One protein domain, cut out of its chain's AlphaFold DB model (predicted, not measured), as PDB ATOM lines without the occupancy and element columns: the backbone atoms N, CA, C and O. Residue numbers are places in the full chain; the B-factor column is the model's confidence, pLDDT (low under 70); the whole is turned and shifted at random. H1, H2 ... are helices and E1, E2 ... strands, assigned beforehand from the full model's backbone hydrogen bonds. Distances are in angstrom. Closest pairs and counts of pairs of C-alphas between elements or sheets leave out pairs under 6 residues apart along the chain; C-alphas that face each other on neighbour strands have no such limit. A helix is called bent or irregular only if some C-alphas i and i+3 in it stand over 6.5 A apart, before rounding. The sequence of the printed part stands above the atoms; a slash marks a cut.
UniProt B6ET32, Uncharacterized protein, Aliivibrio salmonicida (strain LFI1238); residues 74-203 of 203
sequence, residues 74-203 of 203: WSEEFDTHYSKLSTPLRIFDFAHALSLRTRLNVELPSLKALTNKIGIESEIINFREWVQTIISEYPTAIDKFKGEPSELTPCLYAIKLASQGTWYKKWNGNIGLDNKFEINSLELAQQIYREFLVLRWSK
ATOM      1  N   TRP A  74      37.217  94.860 110.693       95.31
ATOM      2  CA  TRP A  74      36.612  94.574 109.393       95.31
ATOM      3  C   TRP A  74      35.206  95.163 109.295       95.31
ATOM      4  O   TRP A  74      34.389  94.976 110.196       95.31
ATOM      5  N   SER A  75      34.924  95.842 108.185       95.50
ATOM      6  CA  SER A  75      33.579  96.266 107.819       95.50
ATOM      7  C   SER A  75      32.915  95.176 106.983       95.50
ATOM      8  O   SER A  75      33.355  94.877 105.874       95.50
ATOM      9  N   GLU A  76      31.845  94.589 107.518       92.75
ATOM     10  CA  GLU A  76      31.022  93.599 106.809       92.75
ATOM     11  C   GLU A  76      30.252  94.227 105.639       92.75
ATOM     12  O   GLU A  76      30.001  93.560 104.642       92.75
ATOM     13  N   GLU A  77      29.899  95.511 105.743       92.44
ATOM     14  CA  GLU A  77      29.120  96.215 104.722       92.44
ATOM     15  C   GLU A  77      29.940  96.505 103.462       92.44
ATOM     16  O   GLU A  77      29.447  96.358 102.346       92.44
ATOM     17  N   PHE A  78      31.195  96.917 103.644       93.56
ATOM     18  CA  PHE A  78      32.091  97.302 102.551       93.56
ATOM     19  C   PHE A  78      33.109  96.210 102.194       93.56
ATOM     20  O   PHE A  78      33.990  96.453 101.369       93.56
ATOM     21  N   ASP A  79      33.012  95.043 102.839       94.62
ATOM     22  CA  ASP A  79      33.913  93.892 102.699       94.62
ATOM     23  C   ASP A  79      35.399  94.294 102.697       94.62
ATOM     24  O   ASP A  79      36.197  93.939 101.825       94.62
ATOM     25  N   THR A  80      35.775  95.141 103.658       96.00
ATOM     26  CA  THR A  80      37.120  95.712 103.722       96.00
ATOM     27  C   THR A  80      37.515  96.089 105.142       96.00
ATOM     28  O   THR A  80      36.679  96.315 106.015       96.00
ATOM     29  N   HIS A  81      38.819  96.200 105.384       95.69
ATOM     30  CA  HIS A  81      39.335  96.659 106.670       95.69
ATOM     31  C   HIS A  81      39.072  98.163 106.853       95.69
ATOM     32  O   HIS A  81      39.285  98.944 105.921       95.69
ATOM     33  N   TYR A  82      38.694  98.596 108.061       95.19
ATOM     34  CA  TYR A  82      38.347  99.994 108.358       95.19
ATOM     35  C   TYR A  82      39.448 100.982 107.981       95.19
ATOM     36  O   TYR A  82      39.142 102.086 107.537       95.19
ATOM     37  N   SER A  83      40.719 100.578 108.060       93.50
ATOM     38  CA  SER A  83      41.857 101.412 107.644       93.50
ATOM     39  C   SER A  83      41.824 101.834 106.169       93.50
ATOM     40  O   SER A  83      42.510 102.785 105.808       93.50
ATOM     41  N   LYS A  84      41.072 101.130 105.312       95.31
ATOM     42  CA  LYS A  84      40.908 101.445 103.885       95.31
ATOM     43  C   LYS A  84      39.684 102.319 103.596       95.31
ATOM     44  O   LYS A  84      39.574 102.837 102.490       95.31
ATOM     45  N   LEU A  85      38.770 102.469 104.557       95.12
ATOM     46  CA  LEU A  85      37.586 103.317 104.421       95.12
ATOM     47  C   LEU A  85      37.933 104.786 104.667       95.12
ATOM     48  O   LEU A  85      38.784 105.086 105.510       95.12
ATOM     49  N   SER A  86      37.239 105.688 103.969       94.94
ATOM     50  CA  SER A  86      37.263 107.127 104.256       94.94
ATOM     51  C   SER A  86      36.745 107.380 105.678       94.94
ATOM     52  O   SER A  86      35.903 106.626 106.175       94.94
ATOM     53  N   THR A  87      37.233 108.418 106.369       95.50
ATOM     54  CA  THR A  87      36.782 108.687 107.745       95.50
ATOM     55  C   THR A  87      35.263 108.882 107.856       95.50
ATOM     56  O   THR A  87      34.676 108.308 108.775       95.50
ATOM     57  N   PRO A  88      34.581 109.588 106.928       95.88
ATOM     58  CA  PRO A  88      33.125 109.701 106.948       95.88
ATOM     59  C   PRO A  88      32.413 108.344 106.956       95.88
ATOM     60  O   PRO A  88      31.590 108.100 107.842       95.88
ATOM     61  N   LEU A  89      32.770 107.442 106.031       95.88
ATOM     62  CA  LEU A  89      32.188 106.098 105.961       95.88
ATOM     63  C   LEU A  89      32.539 105.266 107.189       95.88
ATOM     64  O   LEU A  89      31.670 104.604 107.749       95.88
ATOM     65  N   ARG A  90      33.793 105.342 107.641       95.94
ATOM     66  CA  ARG A  90      34.274 104.657 108.843       95.94
ATOM     67  C   ARG A  90      33.442 105.040 110.065       95.94
ATOM     68  O   ARG A  90      33.034 104.152 110.799       95.94
ATOM     69  N   ILE A  91      33.152 106.330 110.256       97.00
ATOM     70  CA  ILE A  91      32.309 106.847 111.345       97.00
ATOM     71  C   ILE A  91      30.902 106.247 111.295       97.00
ATOM     72  O   ILE A  91      30.419 105.731 112.304       97.00
ATOM     73  N   PHE A  92      30.249 106.313 110.132       97.06
ATOM     74  CA  PHE A  92      28.874 105.844 109.980       97.06
ATOM     75  C   PHE A  92      28.770 104.325 110.146       97.06
ATOM     76  O   PHE A  92      27.962 103.840 110.939       97.06
ATOM     77  N   ASP A  93      29.609 103.581 109.427       96.31
ATOM     78  CA  ASP A  93      29.589 102.122 109.427       96.31
ATOM     79  C   ASP A  93      29.971 101.550 110.791       96.31
ATOM     80  O   ASP A  93      29.284 100.667 111.291       96.31
ATOM     81  N   PHE A  94      30.993 102.107 111.452       96.12
ATOM     82  CA  PHE A  94      31.350 101.713 112.813       96.12
ATOM     83  C   PHE A  94      30.185 101.893 113.780       96.12
ATOM     84  O   PHE A  94      29.856 100.975 114.530       96.12
ATOM     85  N   ALA A  95      29.551 103.067 113.767       96.38
ATOM     86  CA  ALA A  95      28.439 103.360 114.656       96.38
ATOM     87  C   ALA A  95      27.263 102.401 114.416       96.38
ATOM     88  O   ALA A  95      26.694 101.869 115.372       96.38
ATOM     89  N   HIS A  96      26.943 102.123 113.151       96.06
ATOM     90  CA  HIS A  96      25.911 101.165 112.779       96.06
ATOM     91  C   HIS A  96      26.276  99.734 113.211       96.06
ATOM     92  O   HIS A  96      25.514  99.098 113.944       96.06
ATOM     93  N   ALA A  97      27.453  99.235 112.832       95.19
ATOM     94  CA  ALA A  97      27.923  97.889 113.144       95.19
ATOM     95  C   ALA A  97      28.014  97.639 114.656       95.19
ATOM     96  O   ALA A  97      27.637  96.561 115.128       95.19
ATOM     97  N   LEU A  98      28.459  98.640 115.417       94.94
ATOM     98  CA  LEU A  98      28.506  98.574 116.871       94.94
ATOM     99  C   LEU A  98      27.097  98.553 117.466       94.94
ATOM    100  O   LEU A  98      26.814  97.713 118.313       94.94
ATOM    101  N   SER A  99      26.182  99.391 116.965       94.50
ATOM    102  CA  SER A  99      24.791  99.427 117.439       94.50
ATOM    103  C   SER A  99      24.056  98.097 117.267       94.50
ATOM    104  O   SER A  99      23.162  97.788 118.052       94.50
ATOM    105  N   LEU A 100      24.418  97.297 116.255       93.00
ATOM    106  CA  LEU A 100      23.869  95.958 116.028       93.00
ATOM    107  C   LEU A 100      24.406  94.931 117.031       93.00
ATOM    108  O   LEU A 100      23.681  94.004 117.399       93.00
ATOM    109  N   ARG A 101      25.645  95.118 117.493       93.12
ATOM    110  CA  ARG A 101      26.333  94.224 118.435       93.12
ATOM    111  C   ARG A 101      25.976  94.514 119.891       93.12
ATOM    112  O   ARG A 101      26.026  93.595 120.702       93.12
ATOM    113  N   THR A 102      25.523  95.727 120.199       93.50
ATOM    114  CA  THR A 102      24.977  96.070 121.517       93.50
ATOM    115  C   THR A 102      23.708  95.259 121.794       93.50
ATOM    116  O   THR A 102      22.749  95.268 121.019       93.50
ATOM    117  N   ARG A 103      23.700  94.505 122.886       90.50
ATOM    118  CA  ARG A 103      22.604  93.650 123.349       90.50
ATOM    119  C   ARG A 103      21.811  94.320 124.462       90.50
ATOM    120  O   ARG A 103      20.590  94.187 124.492       90.50
ATOM    121  N   LEU A 104      22.488  95.054 125.337       87.62
ATOM    122  CA  LEU A 104      21.875  95.718 126.483       87.62
ATOM    123  C   LEU A 104      21.416  97.123 126.108       87.62
ATOM    124  O   LEU A 104      22.106  97.810 125.367       87.62
ATOM    125  N   ASN A 105      20.281  97.578 126.650       86.62
ATOM    126  CA  ASN A 105      19.787  98.951 126.463       86.62
ATOM    127  C   ASN A 105      20.588  99.970 127.294       86.62
ATOM    128  O   ASN A 105      20.052 100.659 128.162       86.62
ATOM    129  N   VAL A 106      21.904  99.983 127.094       85.69
ATOM    130  CA  VAL A 106      22.868 100.831 127.787       85.69
ATOM    131  C   VAL A 106      23.981 101.194 126.803       85.69
ATOM    132  O   VAL A 106      24.331 100.417 125.916       85.69
ATOM    133  N   GLU A 107      24.536 102.396 126.934       87.25
ATOM    134  CA  GLU A 107      25.733 102.776 126.184       87.25
ATOM    135  C   GLU A 107      26.928 101.908 126.597       87.25
ATOM    136  O   GLU A 107      27.132 101.629 127.780       87.25
ATOM    137  N   LEU A 108      27.739 101.516 125.612       89.31
ATOM    138  CA  LEU A 108      28.932 100.723 125.863       89.31
ATOM    139  C   LEU A 108      29.976 101.541 126.624       89.31
ATOM    140  O   LEU A 108      30.262 102.686 126.243       89.31
ATOM    141  N   PRO A 109      30.609 100.960 127.657       85.62
ATOM    142  CA  PRO A 109      31.714 101.618 128.325       85.62
ATOM    143  C   PRO A 109      32.860 101.844 127.333       85.62
ATOM    144  O   PRO A 109      33.084 101.070 126.405       85.62
ATOM    145  N   SER A 110      33.615 102.922 127.541       88.38
ATOM    146  CA  SER A 110      34.835 103.205 126.775       88.38
ATOM    147  C   SER A 110      34.639 103.354 125.262       88.38
ATOM    148  O   SER A 110      35.593 103.165 124.510       88.38
ATOM    149  N   LEU A 111      33.452 103.774 124.806       91.38
ATOM    150  CA  LEU A 111      33.141 103.959 123.385       91.38
ATOM    151  C   LEU A 111      34.222 104.757 122.632       91.38
ATOM    152  O   LEU A 111      34.674 104.312 121.584       91.38
ATOM    153  N   LYS A 112      34.751 105.847 123.213       90.56
ATOM    154  CA  LYS A 112      35.867 106.622 122.623       90.56
ATOM    155  C   LYS A 112      37.118 105.781 122.348       90.56
ATOM    156  O   LYS A 112      37.805 106.007 121.356       90.56
ATOM    157  N   ALA A 113      37.449 104.839 123.228       90.94
ATOM    158  CA  ALA A 113      38.600 103.959 123.045       90.94
ATOM    159  C   ALA A 113      38.349 102.950 121.916       90.94
ATOM    160  O   ALA A 113      39.247 102.711 121.112       90.94
ATOM    161  N   LEU A 114      37.126 102.415 121.819       92.69
ATOM    162  CA  LEU A 114      36.716 101.516 120.735       92.69
ATOM    163  C   LEU A 114      36.781 102.231 119.377       92.69
ATOM    164  O   LEU A 114      37.374 101.717 118.432       92.69
ATOM    165  N   THR A 115      36.253 103.456 119.318       92.12
ATOM    166  CA  THR A 115      36.282 104.333 118.143       92.12
ATOM    167  C   THR A 115      37.719 104.625 117.690       92.12
ATOM    168  O   THR A 115      38.040 104.465 116.516       92.12
ATOM    169  N   ASN A 116      38.624 104.950 118.620       92.38
ATOM    170  CA  ASN A 116      40.040 105.145 118.288       92.38
ATOM    171  C   ASN A 116      40.712 103.865 117.767       92.38
ATOM    172  O   ASN A 116      41.563 103.932 116.883       92.38
ATOM    173  N   LYS A 117      40.350 102.685 118.291       92.19
ATOM    174  CA  LYS A 117      40.991 101.422 117.893       92.19
ATOM    175  C   LYS A 117      40.744 101.028 116.445       92.19
ATOM    176  O   LYS A 117      41.628 100.429 115.843       92.19
ATOM    177  N   ILE A 118      39.608 101.412 115.877       91.25
ATOM    178  CA  ILE A 118      39.325 101.190 114.455       91.25
ATOM    179  C   ILE A 118      39.884 102.305 113.548       91.25
ATOM    180  O   ILE A 118      39.617 102.325 112.348       91.25
ATOM    181  N   GLY A 119      40.657 103.241 114.112       91.75
ATOM    182  CA  GLY A 119      41.333 104.312 113.386       91.75
ATOM    183  C   GLY A 119      40.493 105.569 113.163       91.75
ATOM    184  O   GLY A 119      40.845 106.369 112.304       91.75
ATOM    185  N   ILE A 120      39.372 105.760 113.860       93.50
ATOM    186  CA  ILE A 120      38.729 107.081 113.897       93.50
ATOM    187  C   ILE A 120      39.482 107.887 114.952       93.50
ATOM    188  O   ILE A 120      39.278 107.688 116.145       93.50
ATOM    189  N   GLU A 121      40.394 108.743 114.510       92.88
ATOM    190  CA  GLU A 121      41.177 109.621 115.383       92.88
ATOM    191  C   GLU A 121      40.407 110.901 115.694       92.88
ATOM    192  O   GLU A 121      39.411 111.179 115.043       92.88
ATOM    193  N   SER A 122      40.864 111.689 116.670       93.00
ATOM    194  CA  SER A 122      40.276 112.986 117.029       93.00
ATOM    195  C   SER A 122      40.576 114.057 115.969       93.00
ATOM    196  O   SER A 122      41.504 114.851 116.131       93.00
ATOM    197  N   GLU A 123      39.760 114.113 114.922       94.38
ATOM    198  CA  GLU A 123      39.821 115.106 113.847       94.38
ATOM    199  C   GLU A 123      38.559 115.978 113.827       94.38
ATOM    200  O   GLU A 123      37.493 115.571 114.292       94.38
ATOM    201  N   ILE A 124      38.683 117.206 113.324       96.69
ATOM    202  CA  ILE A 124      37.548 118.120 113.178       96.69
ATOM    203  C   ILE A 124      36.905 117.894 111.812       96.69
ATOM    204  O   ILE A 124      37.577 117.954 110.786       96.69
ATOM    205  N   ILE A 125      35.596 117.652 111.813       96.00
ATOM    206  CA  ILE A 125      34.802 117.368 110.621       96.00
ATOM    207  C   ILE A 125      33.719 118.433 110.475       96.00
ATOM    208  O   ILE A 125      33.005 118.746 111.431       96.00
ATOM    209  N   ASN A 126      33.548 118.951 109.258       96.94
ATOM    210  CA  ASN A 126      32.385 119.767 108.938       96.94
ATOM    211  C   ASN A 126      31.145 118.871 108.789       96.94
ATOM    212  O   ASN A 126      31.094 118.005 107.911       96.94
ATOM    213  N   PHE A 127      30.127 119.083 109.626       95.62
ATOM    214  CA  PHE A 127      28.943 118.220 109.656       95.62
ATOM    215  C   PHE A 127      28.210 118.173 108.309       95.62
ATOM    216  O   PHE A 127      27.787 117.106 107.863       95.62
ATOM    217  N   ARG A 128      28.090 119.316 107.622       94.94
ATOM    218  CA  ARG A 128      27.432 119.390 106.314       94.94
ATOM    219  C   ARG A 128      28.142 118.523 105.281       94.94
ATOM    220  O   ARG A 128      27.481 117.779 104.557       94.94
ATOM    221  N   GLU A 129      29.458 118.673 105.188       95.50
ATOM    222  CA  GLU A 129      30.288 117.940 104.232       95.50
ATOM    223  C   GLU A 129      30.262 116.446 104.538       95.50
ATOM    224  O   GLU A 129      30.138 115.635 103.624       95.50
ATOM    225  N   TRP A 130      30.265 116.079 105.822       96.56
ATOM    226  CA  TRP A 130      30.094 114.695 106.242       96.56
ATOM    227  C   TRP A 130      28.768 114.103 105.749       96.56
ATOM    228  O   TRP A 130      28.788 113.079 105.069       96.56
ATOM    229  N   VAL A 131      27.626 114.763 105.993       95.62
ATOM    230  CA  VAL A 131      26.311 114.282 105.518       95.62
ATOM    231  C   VAL A 131      26.296 114.121 103.993       95.62
ATOM    232  O   VAL A 131      25.795 113.123 103.475       95.62
ATOM    233  N   GLN A 132      26.849 115.093 103.261       94.69
ATOM    234  CA  GLN A 132      26.940 115.029 101.799       94.69
ATOM    235  C   GLN A 132      27.813 113.862 101.330       94.69
ATOM    236  O   GLN A 132      27.438 113.162 100.391       94.69
ATOM    237  N   THR A 133      28.942 113.636 102.001       95.44
ATOM    238  CA  THR A 133      29.864 112.541 101.689       95.44
ATOM    239  C   THR A 133      29.193 111.193 101.913       95.44
ATOM    240  O   THR A 133      29.250 110.348 101.029       95.44
ATOM    241  N   ILE A 134      28.470 111.012 103.026       95.81
ATOM    242  CA  ILE A 134      27.715 109.776 103.286       95.81
ATOM    243  C   ILE A 134      26.711 109.498 102.169       95.81
ATOM    244  O   ILE A 134      26.686 108.394 101.644       95.81
ATOM    245  N   ILE A 135      25.909 110.484 101.766       94.31
ATOM    246  CA  ILE A 135      24.911 110.271 100.708       94.31
ATOM    247  C   ILE A 135      25.554 110.034  99.338       94.31
ATOM    248  O   ILE A 135      25.004 109.286  98.532       94.31
ATOM    249  N   SER A 136      26.705 110.648  99.066       93.69
ATOM    250  CA  SER A 136      27.418 110.477  97.798       93.69
ATOM    251  C   SER A 136      28.148 109.136  97.705       93.69
ATOM    252  O   SER A 136      28.077 108.474  96.674       93.69
ATOM    253  N   GLU A 137      28.880 108.748  98.750       93.81
ATOM    254  CA  GLU A 137      29.699 107.529  98.776       93.81
ATOM    255  C   GLU A 137      28.888 106.294  99.182       93.81
ATOM    256  O   GLU A 137      29.225 105.178  98.793       93.81
ATOM    257  N   TYR A 138      27.801 106.484  99.932       94.25
ATOM    258  CA  TYR A 138      26.956 105.406 100.429       94.25
ATOM    259  C   TYR A 138      25.450 105.740 100.358       94.25
ATOM    260  O   TYR A 138      24.781 105.911 101.382       94.25
ATOM    261  N   PRO A 139      24.864 105.792  99.144       89.62
ATOM    262  CA  PRO A 139      23.464 106.185  98.943       89.62
ATOM    263  C   PRO A 139      22.437 105.309  99.682       89.62
ATOM    264  O   PRO A 139      21.355 105.780 100.028       89.62
ATOM    265  N   THR A 140      22.777 104.046  99.946       90.50
ATOM    266  CA  THR A 140      21.939 103.063 100.657       90.50
ATOM    267  C   THR A 140      22.065 103.150 102.182       90.50
ATOM    268  O   THR A 140      21.526 102.307 102.894       90.50
ATOM    269  N   ALA A 141      22.742 104.171 102.725       89.31
ATOM    270  CA  ALA A 141      22.876 104.383 104.171       89.31
ATOM    271  C   ALA A 141      21.527 104.401 104.908       89.31
ATOM    272  O   ALA A 141      21.423 103.932 106.042       89.31
ATOM    273  N   ILE A 142      20.483 104.922 104.255       89.19
ATOM    274  CA  ILE A 142      19.136 105.024 104.826       89.19
ATOM    275  C   ILE A 142      18.490 103.656 105.085       89.19
ATOM    276  O   ILE A 142      17.702 103.522 106.020       89.19
ATOM    277  N   ASP A 143      18.876 102.626 104.328       89.94
ATOM    278  CA  ASP A 143      18.318 101.273 104.447       89.94
ATOM    279  C   ASP A 143      18.729 100.593 105.764       89.94
ATOM    280  O   ASP A 143      18.183  99.559 106.149       89.94
ATOM    281  N   LYS A 144      19.690 101.179 106.489       88.44
ATOM    282  CA  LYS A 144      20.164 100.684 107.786       88.44
ATOM    283  C   LYS A 144      19.293 101.119 108.957       88.44
ATOM    284  O   LYS A 144      19.460 100.629 110.075       88.44
ATOM    285  N   PHE A 145      18.344 102.023 108.738       89.12
ATOM    286  CA  PHE A 145      17.497 102.530 109.806       89.12
ATOM    287  C   PHE A 145      16.372 101.528 110.108       89.12
ATOM    288  O   PHE A 145      15.480 101.292 109.301       89.12
ATOM    289  N   LYS A 146      16.388 100.924 111.308       81.62
ATOM    290  CA  LYS A 146      15.335  99.986 111.769       81.62
ATOM    291  C   LYS A 146      14.041 100.674 112.243       81.62
ATOM    292  O   LYS A 146      13.103  99.978 112.653       81.62
ATOM    293  N   GLY A 147      14.012 102.002 112.201       84.38
ATOM    294  CA  GLY A 147      12.926 102.896 112.595       84.38
ATOM    295  C   GLY A 147      13.060 104.228 111.856       84.38
ATOM    296  O   GLY A 147      14.001 104.405 111.087       84.38
ATOM    297  N   GLU A 148      12.131 105.153 112.080       87.88
ATOM    298  CA  GLU A 148      12.086 106.424 111.352       87.88
ATOM    299  C   GLU A 148      12.919 107.504 112.068       87.88
ATOM    300  O   GLU A 148      12.541 107.911 113.170       87.88
ATOM    301  N   PRO A 149      14.013 108.019 111.469       92.00
ATOM    302  CA  PRO A 149      14.734 109.153 112.036       92.00
ATOM    303  C   PRO A 149      13.834 110.385 112.184       92.00
ATOM    304  O   PRO A 149      13.099 110.754 111.252       92.00
ATOM    305  N   SER A 150      13.941 111.039 113.339       91.25
ATOM    306  CA  SER A 150      13.163 112.217 113.751       91.25
ATOM    307  C   SER A 150      14.073 113.306 114.330       91.25
ATOM    308  O   SER A 150      15.297 113.165 114.311       91.25
ATOM    309  N   GLU A 151      13.505 114.387 114.880       90.62
ATOM    310  CA  GLU A 151      14.311 115.442 115.509       90.62
ATOM    311  C   GLU A 151      15.146 114.953 116.705       90.62
ATOM    312  O   GLU A 151      16.154 115.569 117.039       90.62
ATOM    313  N   LEU A 152      14.771 113.823 117.317       90.81
ATOM    314  CA  LEU A 152      15.518 113.202 118.417       90.81
ATOM    315  C   LEU A 152      16.803 112.498 117.955       90.81
ATOM    316  O   LEU A 152      17.662 112.182 118.777       90.81
ATOM    317  N   THR A 153      16.938 112.253 116.651       94.06
ATOM    318  CA  THR A 153      18.112 111.632 116.028       94.06
ATOM    319  C   THR A 153      18.678 112.566 114.954       94.06
ATOM    320  O   THR A 153      18.519 112.292 113.761       94.06
ATOM    321  N   PRO A 154      19.253 113.721 115.335       93.50
ATOM    322  CA  PRO A 154      19.577 114.798 114.400       93.50
ATOM    323  C   PRO A 154      20.585 114.412 113.309       93.50
ATOM    324  O   PRO A 154      20.474 114.930 112.193       93.50
ATOM    325  N   CYS A 155      21.538 113.512 113.577       95.19
ATOM    326  CA  CYS A 155      22.520 113.068 112.584       95.19
ATOM    327  C   CYS A 155      21.880 112.136 111.548       95.19
ATOM    328  O   CYS A 155      21.986 112.374 110.343       95.19
ATOM    329  N   LEU A 156      21.160 111.108 112.003       95.50
ATOM    330  CA  LEU A 156      20.456 110.167 111.126       95.50
ATOM    331  C   LEU A 156      19.317 110.853 110.363       95.50
ATOM    332  O   LEU A 156      19.065 110.559 109.193       95.50
ATOM    333  N   TYR A 157      18.660 111.825 110.996       94.50
ATOM    334  CA  TYR A 157      17.638 112.650 110.365       94.50
ATOM    335  C   TYR A 157      18.213 113.538 109.261       94.50
ATOM    336  O   TYR A 157      17.596 113.662 108.203       94.50
ATOM    337  N   ALA A 158      19.410 114.101 109.452       94.50
ATOM    338  CA  ALA A 158      20.096 114.844 108.400       94.50
ATOM    339  C   ALA A 158      20.400 113.956 107.183       94.50
ATOM    340  O   ALA A 158      20.095 114.363 106.063       94.50
ATOM    341  N   ILE A 159      20.903 112.731 107.389       94.94
ATOM    342  CA  ILE A 159      21.136 111.749 106.311       94.94
ATOM    343  C   ILE A 159      19.827 111.435 105.576       94.94
ATOM    344  O   ILE A 159      19.766 111.522 104.351       94.94
ATOM    345  N   LYS A 160      18.747 111.148 106.310       93.81
ATOM    346  CA  LYS A 160      17.420 110.908 105.721       93.81
ATOM    347  C   LYS A 160      16.925 112.092 104.893       93.81
ATOM    348  O   LYS A 160      16.382 111.909 103.810       93.81
ATOM    349  N   LEU A 161      17.052 113.316 105.399       92.94
ATOM    350  CA  LEU A 161      16.635 114.492 104.643       92.94
ATOM    351  C   LEU A 161      17.529 114.704 103.414       92.94
ATOM    352  O   LEU A 161      17.034 115.149 102.378       92.94
ATOM    353  N   ALA A 162      18.824 114.402 103.523       92.81
ATOM    354  CA  ALA A 162      19.800 114.561 102.452       92.81
ATOM    355  C   ALA A 162      19.571 113.582 101.298       92.81
ATOM    356  O   ALA A 162      19.683 113.989 100.142       92.81
ATOM    357  N   SER A 163      19.135 112.349 101.578       91.06
ATOM    358  CA  SER A 163      18.711 111.410 100.528       91.06
ATOM    359  C   SER A 163      17.465 111.890  99.763       91.06
ATOM    360  O   SER A 163      17.235 111.483  98.629       91.06
ATOM    361  N   GLN A 164      16.686 112.812 100.344       90.62
ATOM    362  CA  GLN A 164      15.501 113.430  99.736       90.62
ATOM    363  C   GLN A 164      15.800 114.773  99.035       90.62
ATOM    364  O   GLN A 164      14.872 115.455  98.589       90.62
ATOM    365  N   GLY A 165      17.068 115.191  98.947       86.50
ATOM    366  CA  GLY A 165      17.492 116.412  98.256       86.50
ATOM    367  C   GLY A 165      17.839 117.571  99.196       86.50
ATOM    368  O   GLY A 165      18.738 117.464 100.028       86.50
ATOM    369  N   THR A 166      17.197 118.737  99.024       79.69
ATOM    370  CA  THR A 166      17.581 119.996  99.703       79.69
ATOM    371  C   THR A 166      17.282 119.970 101.210       79.69
ATOM    372  O   THR A 166      16.301 120.549 101.684       79.69
ATOM    373  N   TRP A 167      18.154 119.316 101.975       88.62
ATOM    374  CA  TRP A 167      17.958 119.006 103.390       88.62
ATOM    375  C   TRP A 167      18.250 120.161 104.341       88.62
ATOM    376  O   TRP A 167      17.552 120.321 105.338       88.62
ATOM    377  N   TYR A 168      19.217 121.016 103.999       88.69
ATOM    378  CA  TYR A 168      19.720 122.102 104.852       88.69
ATOM    379  C   TYR A 168      18.604 123.009 105.392       88.69
ATOM    380  O   TYR A 168      18.613 123.394 106.555       88.69
ATOM    381  N   LYS A 169      17.617 123.339 104.541       86.12
ATOM    382  CA  LYS A 169      16.487 124.208 104.911       86.12
ATOM    383  C   LYS A 169      15.536 123.521 105.892       86.12
ATOM    384  O   LYS A 169      15.108 124.148 106.853       86.12
ATOM    385  N   LYS A 170      15.222 122.244 105.648       87.62
ATOM    386  CA  LYS A 170      14.333 121.447 106.506       87.62
ATOM    387  C   LYS A 170      14.984 121.163 107.858       87.62
ATOM    388  O   LYS A 170      14.342 121.318 108.886       87.62
ATOM    389  N   TRP A 171      16.269 120.818 107.857       89.88
ATOM    390  CA  TRP A 171      17.018 120.551 109.080       89.88
ATOM    391  C   TRP A 171      17.155 121.815 109.944       89.88
ATOM    392  O   TRP A 171      16.819 121.757 111.121       89.88
ATOM    393  N   ASN A 172      17.505 122.978 109.368       88.81
ATOM    394  CA  ASN A 172      17.549 124.238 110.130       88.81
ATOM    395  C   ASN A 172      16.169 124.599 110.714       88.81
ATOM    396  O   ASN A 172      16.093 125.091 111.834       88.81
ATOM    397  N   GLY A 173      15.088 124.364 109.961       87.00
ATOM    398  CA  GLY A 173      13.724 124.666 110.405       87.00
ATOM    399  C   GLY A 173      13.216 123.758 111.527       87.00
ATOM    400  O   GLY A 173      12.518 124.241 112.412       87.00
ATOM    401  N   ASN A 174      13.578 122.473 111.505       88.00
ATOM    402  CA  ASN A 174      13.067 121.486 112.460       88.00
ATOM    403  C   ASN A 174      13.971 121.325 113.693       88.00
ATOM    404  O   ASN A 174      13.473 121.208 114.805       88.00
ATOM    405  N   ILE A 175      15.295 121.324 113.502       88.56
ATOM    406  CA  ILE A 175      16.279 121.105 114.577       88.56
ATOM    407  C   ILE A 175      16.701 122.424 115.236       88.56
ATOM    408  O   ILE A 175      17.070 122.442 116.407       88.56
ATOM    409  N   GLY A 176      16.668 123.539 114.499       86.88
ATOM    410  CA  GLY A 176      17.075 124.852 115.012       86.88
ATOM    411  C   GLY A 176      18.586 125.038 115.193       86.88
ATOM    412  O   GLY A 176      19.009 126.026 115.790       86.88
ATOM    413  N   LEU A 177      19.407 124.116 114.683       85.44
ATOM    414  CA  LEU A 177      20.869 124.225 114.664       85.44
ATOM    415  C   LEU A 177      21.355 124.757 113.301       85.44
ATOM    416  O   LEU A 177      20.581 124.813 112.344       85.44
ATOM    417  N   ASP A 178      22.623 125.176 113.204       89.75
ATOM    418  CA  ASP A 178      23.279 125.507 111.924       89.75
ATOM    419  C   ASP A 178      24.006 124.281 111.367       89.75
ATOM    420  O   ASP A 178      24.763 123.644 112.073       89.75
ATOM    421  N   ASN A 179      23.813 123.921 110.102       86.69
ATOM    422  CA  ASN A 179      24.339 122.659 109.565       86.69
ATOM    423  C   ASN A 179      25.823 122.762 109.204       86.69
ATOM    424  O   ASN A 179      26.416 121.759 108.827       86.69
ATOM    425  N   LYS A 180      26.413 123.959 109.286       92.12
ATOM    426  CA  LYS A 180      27.824 124.215 108.985       92.12
ATOM    427  C   LYS A 180      28.744 124.112 110.204       92.12
ATOM    428  O   LYS A 180      29.895 124.528 110.093       92.12
ATOM    429  N   PHE A 181      28.269 123.601 111.341       94.06
ATOM    430  CA  PHE A 181      29.132 123.443 112.507       94.06
ATOM    431  C   PHE A 181      30.230 122.401 112.271       94.06
ATOM    432  O   PHE A 181      30.115 121.481 111.453       94.06
ATOM    433  N   GLU A 182      31.292 122.566 113.042       96.31
ATOM    434  CA  GLU A 182      32.398 121.633 113.150       96.31
ATOM    435  C   GLU A 182      32.184 120.732 114.366       96.31
ATOM    436  O   GLU A 182      31.743 121.189 115.421       96.31
ATOM    437  N   ILE A 183      32.474 119.444 114.215       95.88
ATOM    438  CA  ILE A 183      32.350 118.447 115.277       95.88
ATOM    439  C   ILE A 183      33.557 117.523 115.261       95.88
ATOM    440  O   ILE A 183      34.110 117.215 114.206       95.88
ATOM    441  N   ASN A 184      33.970 117.071 116.440       96.62
ATOM    442  CA  ASN A 184      35.000 116.057 116.541       96.62
ATOM    443  C   ASN A 184      34.477 114.716 116.001       96.62
ATOM    444  O   ASN A 184      33.405 114.258 116.389       96.62
ATOM    445  N   SER A 185      35.241 114.061 115.139       95.88
ATOM    446  CA  SER A 185      34.955 112.735 114.572       95.88
ATOM    447  C   SER A 185      34.607 111.668 115.617       95.88
ATOM    448  O   SER A 185      33.694 110.871 115.390       95.88
ATOM    449  N   LEU A 186      35.286 111.658 116.774       95.31
ATOM    450  CA  LEU A 186      34.978 110.736 117.867       95.31
ATOM    451  C   LEU A 186      33.582 111.025 118.407       95.31
ATOM    452  O   LEU A 186      32.776 110.113 118.546       95.31
ATOM    453  N   GLU A 187      33.281 112.293 118.684       95.50
ATOM    454  CA  GLU A 187      31.979 112.717 119.209       95.50
ATOM    455  C   GLU A 187      30.856 112.454 118.206       95.50
ATOM    456  O   GLU A 187      29.787 111.987 118.594       95.50
ATOM    457  N   LEU A 188      31.119 112.664 116.916       96.75
ATOM    458  CA  LEU A 188      30.187 112.355 115.841       96.75
ATOM    459  C   LEU A 188      29.888 110.850 115.778       96.75
ATOM    460  O   LEU A 188      28.721 110.465 115.755       96.75
ATOM    461  N   ALA A 189      30.909 109.989 115.832       96.81
ATOM    462  CA  ALA A 189      30.719 108.538 115.874       96.81
ATOM    463  C   ALA A 189      29.910 108.094 117.102       96.81
ATOM    464  O   ALA A 189      29.013 107.257 116.987       96.81
ATOM    465  N   GLN A 190      30.183 108.685 118.270       95.62
ATOM    466  CA  GLN A 190      29.417 108.415 119.489       95.62
ATOM    467  C   GLN A 190      27.956 108.841 119.361       95.62
ATOM    468  O   GLN A 190      27.058 108.096 119.755       95.62
ATOM    469  N   GLN A 191      27.715 110.028 118.810       95.88
ATOM    470  CA  GLN A 191      26.374 110.557 118.623       95.88
ATOM    471  C   GLN A 191      25.569 109.680 117.658       95.88
ATOM    472  O   GLN A 191      24.462 109.271 117.992       95.88
ATOM    473  N   ILE A 192      26.143 109.305 116.513       96.88
ATOM    474  CA  ILE A 192      25.485 108.422 115.540       96.88
ATOM    475  C   ILE A 192      25.188 107.054 116.163       96.88
ATOM    476  O   ILE A 192      24.093 106.524 115.988       96.88
ATOM    477  N   TYR A 193      26.129 106.499 116.933       96.62
ATOM    478  CA  TYR A 193      25.924 105.239 117.647       96.62
ATOM    479  C   TYR A 193      24.716 105.323 118.588       96.62
ATOM    480  O   TYR A 193      23.824 104.477 118.525       96.62
ATOM    481  N   ARG A 194      24.637 106.376 119.410       95.38
ATOM    482  CA  ARG A 194      23.498 106.613 120.311       95.38
ATOM    483  C   ARG A 194      22.186 106.763 119.549       95.38
ATOM    484  O   ARG A 194      21.176 106.213 119.971       95.38
ATOM    485  N   GLU A 195      22.189 107.467 118.424       96.00
ATOM    486  CA  GLU A 195      20.991 107.626 117.600       96.00
ATOM    487  C   GLU A 195      20.514 106.290 117.008       96.00
ATOM    488  O   GLU A 195      19.315 106.008 117.026       96.00
ATOM    489  N   PHE A 196      21.427 105.419 116.565       95.75
ATOM    490  CA  PHE A 196      21.069 104.066 116.131       95.75
ATOM    491  C   PHE A 196      20.467 103.226 117.259       95.75
ATOM    492  O   PHE A 196      19.494 102.502 117.036       95.75
ATOM    493  N   LEU A 197      21.016 103.335 118.471       93.88
ATOM    494  CA  LEU A 197      20.457 102.684 119.653       93.88
ATOM    495  C   LEU A 197      19.031 103.167 119.947       93.88
ATOM    496  O   LEU A 197      18.141 102.346 120.176       93.88
ATOM    497  N   VAL A 198      18.793 104.482 119.867       93.44
ATOM    498  CA  VAL A 198      17.453 105.068 120.020       93.44
ATOM    499  C   VAL A 198      16.491 104.467 118.997       93.44
ATOM    500  O   VAL A 198      15.459 103.940 119.399       93.44
ATOM    501  N   LEU A 199      16.837 104.450 117.704       91.94
ATOM    502  CA  LEU A 199      15.968 103.864 116.668       91.94
ATOM    503  C   LEU A 199      15.725 102.363 116.856       91.94
ATOM    504  O   LEU A 199      14.686 101.837 116.449       91.94
ATOM    505  N   ARG A 200      16.694 101.648 117.432       89.12
ATOM    506  CA  ARG A 200      16.583 100.211 117.685       89.12
ATOM    507  C   ARG A 200      15.621  99.904 118.832       89.12
ATOM    508  O   ARG A 200      14.889  98.919 118.730       89.12
ATOM    509  N   TRP A 201      15.638 100.703 119.897       88.06
ATOM    510  CA  TRP A 201      14.859 100.456 121.115       88.06
ATOM    511  C   TRP A 201      13.617 101.335 121.270       88.06
ATOM    512  O   TRP A 201      12.863 101.140 122.215       88.06
ATOM    513  N   SER A 202      13.347 102.254 120.345       80.50
ATOM    514  CA  SER A 202      12.111 103.046 120.311       80.50
ATOM    515  C   SER A 202      10.880 102.259 119.822       80.50
ATOM    516  O   SER A 202       9.955 102.865 119.282       80.50
ATOM    517  N   LYS A 203      10.883 100.925 119.937       60.38
ATOM    518  CA  LYS A 203       9.787 100.033 119.525       60.38
ATOM    519  C   LYS A 203       9.025  99.497 120.724       60.38
ATOM    520  O   LYS A 203       9.692  99.127 121.714       60.38
TER     521      LYS A 203
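This is residues 74 to 203 of the 203 residues of an uncharacterized protein of Aliivibrio salmonicida (strain LFI1238) (UniProt B6ET32). Two long helices, H1 and H7, run the same way along each other as the core; H2 packs on one end of H7, and H3 and H5 pack on the core from other sides. H4 and H6 pack on H5, and a short two-stranded antiparallel ribbon, E1 and E2, leads into H3 and H7. The printed part has 130 residues, with named elements in the order H1 H2 E1 H3 H4 H5 H6 E2 H7, mostly helix. It is compact, with a radius of gyration of the C-alphas of 13.8 A and spans of 36 by 32 by 24 A.

H1, residues 87 to 101, touches H7, residues 185 to 201, at 35.1 degrees, only just steep; the closest C-alphas, of Ala 95 and Tyr 193, are 4.3 A apart. H2, residues 111 to 117, touches residues 186 to 190 of H7, with the C-alphas of Lys 112 and Leu 186 closest at 6.4 A. E1, residues 124 to 126, and E2, residues 182 to 184, are antiparallel; N 125 and O 183 are 2.9 A apart, within hydrogen-bond range. H3, residues 127 to 137, touches residues 88 to 92 of H1, about perpendicular at 81 degrees, with the C-alphas of Pro 88 and Trp 130 closest at 5.9 A. The hub is H5, residues 154 to 163, which touches H3, H7, H4, residues 139 to 144, and H6, residues 167 to 175. H5 and H6 form a hairpin at a shallow tilt of 31 degrees, the C-alphas of Leu 161 and Trp 167 closest at 4.9 A. Every O i to N i+4 pair is within hydrogen-bond range in H1, H2, H3, H5, H6 and H7; in H4 it is 0 of 2, beside 2 of 3 O i to N i+3 pairs.

H1 begins at C-alpha 87 (36.782, 108.687, 107.745) and is 20.8 A long; H3 is 15.3 A, H5 14.3 A. H7 is 24.4 A long and ends at C-alpha 201 (14.859, 100.456, 121.115). H4 is irregular: C-alphas 139 and 142 are 7.4 A apart.

The farthest C-alphas, of His 81 and Gly 173, are 38.1 A apart. The printed part has no cut, and no link is long. Mean pLDDT of the printed part is 92.2; residue 203, the chain's last, is under 70.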